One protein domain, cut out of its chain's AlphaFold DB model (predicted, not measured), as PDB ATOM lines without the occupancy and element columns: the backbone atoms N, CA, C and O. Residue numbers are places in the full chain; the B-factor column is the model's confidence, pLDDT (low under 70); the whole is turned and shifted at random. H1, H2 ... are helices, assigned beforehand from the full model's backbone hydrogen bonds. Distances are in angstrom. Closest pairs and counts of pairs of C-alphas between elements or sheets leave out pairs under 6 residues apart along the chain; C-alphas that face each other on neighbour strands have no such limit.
ATOM      1  N   ARG A 161     -17.326 -11.417 321.786       94.56
ATOM      2  CA  ARG A 161     -16.648 -11.361 323.086       94.56
ATOM      3  C   ARG A 161     -15.261 -11.985 323.043       94.56
ATOM      4  O   ARG A 161     -14.342 -11.440 323.654       94.56
ATOM      5  N   ASP A 162     -15.112 -13.108 322.354       96.06
ATOM      6  CA  ASP A 162     -13.817 -13.763 322.198       96.06
ATOM      7  C   ASP A 162     -12.866 -12.901 321.358       96.06
ATOM      8  O   ASP A 162     -11.750 -12.638 321.802       96.06
ATOM      9  N   LEU A 163     -13.342 -12.324 320.248       95.44
ATOM     10  CA  LEU A 163     -12.554 -11.393 319.437       95.44
ATOM     11  C   LEU A 163     -12.124 -10.150 320.231       95.44
ATOM     12  O   LEU A 163     -10.961  -9.761 320.188       95.44
ATOM     13  N   ILE A 164     -13.037  -9.532 320.985       95.50
ATOM     14  CA  ILE A 164     -12.720  -8.369 321.828       95.50
ATOM     15  C   ILE A 164     -11.701  -8.747 322.906       95.50
ATOM     16  O   ILE A 164     -10.798  -7.963 323.191       95.50
ATOM     17  N   ARG A 165     -11.817  -9.936 323.511       96.62
ATOM     18  CA  ARG A 165     -10.854 -10.408 324.512       96.62
ATOM     19  C   ARG A 165      -9.463 -10.567 323.907       96.62
ATOM     20  O   ARG A 165      -8.495 -10.169 324.554       96.62
ATOM     21  N   ASP A 166      -9.371 -11.127 322.710       97.06
ATOM     22  CA  ASP A 166      -8.095 -11.326 322.024       97.06
ATOM     23  C   ASP A 166      -7.467  -9.983 321.644       97.06
ATOM     24  O   ASP A 166      -6.318  -9.738 322.004       97.06
ATOM     25  N   VAL A 167      -8.249  -9.056 321.079       95.19
ATOM     26  CA  VAL A 167      -7.789  -7.690 320.783       95.19
ATOM     27  C   VAL A 167      -7.317  -6.982 322.052       95.19
ATOM     28  O   VAL A 167      -6.197  -6.494 322.104       95.19
ATOM     29  N   LEU A 168      -8.115  -6.967 323.123       94.50
ATOM     30  CA  LEU A 168      -7.710  -6.326 324.379       94.50
ATOM     31  C   LEU A 168      -6.456  -6.964 324.978       94.50
ATOM     32  O   LEU A 168      -5.664  -6.271 325.613       94.50
ATOM     33  N   ARG A 169      -6.266  -8.273 324.806       94.62
ATOM     34  CA  ARG A 169      -5.062  -8.962 325.261       94.62
ATOM     35  C   ARG A 169      -3.844  -8.560 324.442       94.62
ATOM     36  O   ARG A 169      -2.801  -8.338 325.043       94.62
ATOM     37  N   GLU A 170      -3.966  -8.472 323.124       95.12
ATOM     38  CA  GLU A 170      -2.898  -8.000 322.240       95.12
ATOM     39  C   GLU A 170      -2.530  -6.546 322.564       95.12
ATOM     40  O   GLU A 170      -1.363  -6.244 322.817       95.12
ATOM     41  N   GLU A 171      -3.528  -5.672 322.702       94.69
ATOM     42  CA  GLU A 171      -3.344  -4.260 323.053       94.69
ATOM     43  C   GLU A 171      -2.693  -4.087 324.439       94.69
ATOM     44  O   GLU A 171      -1.741  -3.322 324.606       94.69
ATOM     45  N   LEU A 172      -3.143  -4.844 325.448       94.06
ATOM     46  CA  LEU A 172      -2.555  -4.830 326.794       94.06
ATOM     47  C   LEU A 172      -1.229  -5.594 326.904       94.06
ATOM     48  O   LEU A 172      -0.607  -5.552 327.963       94.06
ATOM     49  N   GLN A 173      -0.790  -6.316 325.877       90.88
ATOM     50  CA  GLN A 173       0.547  -6.916 325.829       90.88
ATOM     51  C   GLN A 173       1.562  -6.023 325.111       90.88
ATOM     52  O   GLN A 173       2.760  -6.249 325.263       90.88
ATOM     53  N   GLY A 174       1.101  -5.015 324.369       91.88
ATOM     54  CA  GLY A 174       1.952  -4.017 323.735       91.88
ATOM     55  C   GLY A 174       2.390  -2.890 324.677       91.88
ATOM     56  O   GLY A 174       2.302  -2.976 325.905       91.88
ATOM     57  N   GLU A 175       2.816  -1.779 324.079       90.94
ATOM     58  CA  GLU A 175       3.314  -0.589 324.788       90.94
ATOM     59  C   GLU A 175       2.295  -0.011 325.785       90.94
ATOM     60  O   GLU A 175       2.665   0.507 326.845       90.94
ATOM     61  N   ILE A 176       0.996  -0.129 325.479       93.50
ATOM     62  CA  ILE A 176      -0.092   0.308 326.366       93.50
ATOM     63  C   ILE A 176      -0.047  -0.482 327.677       93.50
ATOM     64  O   ILE A 176      -0.122   0.109 328.756       93.50
ATOM     65  N   GLY A 177       0.130  -1.801 327.609       92.50
ATOM     66  CA  GLY A 177       0.263  -2.667 328.776       92.50
ATOM     67  C   GLY A 177       1.461  -2.337 329.650       92.50
ATOM     68  O   GLY A 177       1.354  -2.237 330.880       92.50
ATOM     69  N   GLU A 178       2.614  -2.123 329.024       93.88
ATOM     70  CA  GLU A 178       3.838  -1.731 329.722       93.88
ATOM     71  C   GLU A 178       3.648  -0.402 330.455       93.88
ATOM     72  O   GLU A 178       3.973  -0.291 331.641       93.88
ATOM     73  N   ARG A 179       3.025   0.582 329.799       92.56
ATOM     74  CA  ARG A 179       2.719   1.891 330.384       92.56
ATOM     75  C   ARG A 179       1.711   1.797 331.528       92.56
ATOM     76  O   ARG A 179       1.942   2.371 332.593       92.56
ATOM     77  N   VAL A 180       0.614   1.060 331.347       91.88
ATOM     78  CA  VAL A 180      -0.417   0.863 332.380       91.88
ATOM     79  C   VAL A 180       0.186   0.185 333.604       91.88
ATOM     80  O   VAL A 180       0.016   0.666 334.726       91.88
ATOM     81  N   THR A 181       0.940  -0.898 333.413       93.88
ATOM     82  CA  THR A 181       1.558  -1.612 334.535       93.88
ATOM     83  C   THR A 181       2.655  -0.790 335.210       93.88
ATOM     84  O   THR A 181       2.759  -0.839 336.436       93.88
ATOM     85  N   ARG A 182       3.427   0.015 334.468       87.94
ATOM     86  CA  ARG A 182       4.394   0.978 335.022       87.94
ATOM     87  C   ARG A 182       3.703   1.991 335.930       87.94
ATOM     88  O   ARG A 182       4.074   2.113 337.099       87.94
ATOM     89  N   ASN A 183       2.674   2.663 335.421       92.00
ATOM     90  CA  ASN A 183       1.940   3.688 336.164       92.00
ATOM     91  C   ASN A 183       1.258   3.103 337.403       92.00
ATOM     92  O   ASN A 183       1.350   3.674 338.489       92.00
ATOM     93  N   LEU A 184       0.649   1.922 337.269       95.50
ATOM     94  CA  LEU A 184       0.026   1.216 338.383       95.50
ATOM     95  C   LEU A 184       1.050   0.846 339.463       95.50
ATOM     96  O   LEU A 184       0.814   1.101 340.642       95.50
ATOM     97  N   ARG A 185       2.212   0.295 339.085       93.31
ATOM     98  CA  ARG A 185       3.290  -0.019 340.040       93.31
ATOM     99  C   ARG A 185       3.813   1.235 340.739       93.31
ATOM    100  O   ARG A 185       4.032   1.181 341.946       93.31
ATOM    101  N   LYS A 186       3.991   2.346 340.012       94.06
ATOM    102  CA  LYS A 186       4.424   3.637 340.575       94.06
ATOM    103  C   LYS A 186       3.419   4.132 341.610       94.06
ATOM    104  O   LYS A 186       3.795   4.358 342.755       94.06
ATOM    105  N   MET A 187       2.139   4.170 341.245       95.31
ATOM    106  CA  MET A 187       1.055   4.567 342.144       95.31
ATOM    107  C   MET A 187       0.995   3.682 343.394       95.31
ATOM    108  O   MET A 187       0.998   4.199 344.507       95.31
ATOM    109  N   ILE A 188       1.002   2.354 343.231       95.31
ATOM    110  CA  ILE A 188       0.958   1.407 344.354       95.31
ATOM    111  C   ILE A 188       2.171   1.590 345.266       95.31
ATOM    112  O   ILE A 188       2.019   1.601 346.484       95.31
ATOM    113  N   ARG A 189       3.376   1.746 344.709       90.69
ATOM    114  CA  ARG A 189       4.592   1.939 345.507       90.69
ATOM    115  C   ARG A 189       4.529   3.231 346.313       90.69
ATOM    116  O   ARG A 189       4.831   3.198 347.502       90.69
ATOM    117  N   THR A 190       4.128   4.338 345.693       90.75
ATOM    118  CA  THR A 190       3.965   5.621 346.386       90.75
ATOM    119  C   THR A 190       2.908   5.522 347.481       90.75
ATOM    120  O   THR A 190       3.141   6.001 348.588       90.75
ATOM    121  N   GLU A 191       1.789   4.846 347.216       96.06
ATOM    122  CA  GLU A 191       0.709   4.688 348.191       96.06
ATOM    123  C   GLU A 191       1.116   3.784 349.361       96.06
ATOM    124  O   GLU A 191       0.878   4.121 350.519       96.06
ATOM    125  N   ILE A 192       1.820   2.680 349.093       93.94
ATOM    126  CA  ILE A 192       2.387   1.819 350.139       93.94
ATOM    127  C   ILE A 192       3.431   2.586 350.950       93.94
ATOM    128  O   ILE A 192       3.392   2.529 352.175       93.94
ATOM    129  N   GLY A 193       4.339   3.318 350.300       92.56
ATOM    130  CA  GLY A 193       5.343   4.138 350.981       92.56
ATOM    131  C   GLY A 193       4.688   5.161 351.904       92.56
ATOM    132  O   GLY A 193       4.983   5.200 353.096       92.56
ATOM    133  N   ARG A 194       3.701   5.900 351.388       92.12
ATOM    134  CA  ARG A 194       2.895   6.851 352.160       92.12
ATOM    135  C   ARG A 194       2.198   6.182 353.346       92.12
ATOM    136  O   ARG A 194       2.245   6.714 354.455       92.12
ATOM    137  N   ALA A 195       1.582   5.020 353.137       94.56
ATOM    138  CA  ALA A 195       0.902   4.270 354.188       94.56
ATOM    139  C   ALA A 195       1.874   3.742 355.255       94.56
ATOM    140  O   ALA A 195       1.548   3.769 356.441       94.56
ATOM    141  N   LEU A 196       3.068   3.288 354.867       92.56
ATOM    142  CA  LEU A 196       4.096   2.792 355.784       92.56
ATOM    143  C   LEU A 196       4.694   3.914 356.637       92.56
ATOM    144  O   LEU A 196       4.806   3.735 357.852       92.56
ATOM    145  N   THR A 197       4.997   5.073 356.043       93.06
ATOM    146  CA  THR A 197       5.449   6.263 356.782       93.06
ATOM    147  C   THR A 197       4.373   6.740 357.755       93.06
ATOM    148  O   THR A 197       4.662   6.990 358.922       93.06
ATOM    149  N   ALA A 198       3.107   6.792 357.321       91.88
ATOM    150  CA  ALA A 198       1.990   7.174 358.189       91.88
ATOM    151  C   ALA A 198       1.808   6.220 359.385       91.88
ATOM    152  O   ALA A 198       1.303   6.625 360.431       91.88
ATOM    153  N   ARG A 199       2.229   4.957 359.247       90.31
ATOM    154  CA  ARG A 199       2.168   3.935 360.301       90.31
ATOM    155  C   ARG A 199       3.435   3.845 361.161       90.31
ATOM    156  O   ARG A 199       3.421   3.085 362.127       90.31
ATOM    157  N   GLY A 200       4.497   4.581 360.822       82.69
ATOM    158  CA  GLY A 200       5.772   4.596 361.549       82.69
ATOM    159  C   GLY A 200       6.548   3.275 361.495       82.69
ATOM    160  O   GLY A 200       7.237   2.932 362.450       82.69
ATOM    161  N   ILE A 201       6.377   2.496 360.420       77.75
ATOM    162  CA  ILE A 201       7.071   1.205 360.221       77.75
ATOM    163  C   ILE A 201       8.437   1.402 359.528       77.75
ATOM    164  O   ILE A 201       9.257   0.485 359.514       77.75
ATOM    165  N   VAL A 202       8.690   2.602 358.999       54.44
ATOM    166  CA  VAL A 202       9.946   3.051 358.382       54.44
ATOM    167  C   VAL A 202      10.311   4.408 358.964       54.44
ATOM    168  O   VAL A 202       9.368   5.212 359.153       54.44
TER     169      VAL A 202
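This is residues 161 to 202 of the 202 residues of an uncharacterized protein of Gemmobacter megaterium (UniProt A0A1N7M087). Two helices joined nearly end to end by one residue make an open L, with H1 the shorter arm and H2 the longer. H2 makes most of the length, and residues 199 to 202 form a short tail past its end. The printed part has 42 residues, with two named helices, H1 then H2, and no named strand; its class is all helix. It is extended, with a radius of gyration of the C-alphas of 16.0 A, and spans 49 by 20 by 8 A.

H1 holds residues 161 to 173 and measures 18.0 A from first to last C-alpha, beginning at C-alpha 161 (-16.648, -11.361, 323.086). H2 holds residues 175 to 198 and measures 34.3 A, from C-alpha 175 (3.314, -0.589, 324.788) to C-alpha 198 (1.990, 7.174, 358.189).

H1 and H2 are close but not clearly touching; their closest C-alphas, of Glu 171 and Gly 177, are 6.9 A apart. They run the same way at a steep tilt of 69.6 degrees, only just short of about perpendicular. In H1 and H2 every O i to N i+4 pair is within hydrogen-bond range.

The two C-alphas farthest apart, of Leu 163 and Gly 200, are 48.6 A apart. The printed part has no cut, and the link from H1 to H2 is tight. The mean pLDDT of the printed part is 92.0; residue 202, the chain's last, is under 70.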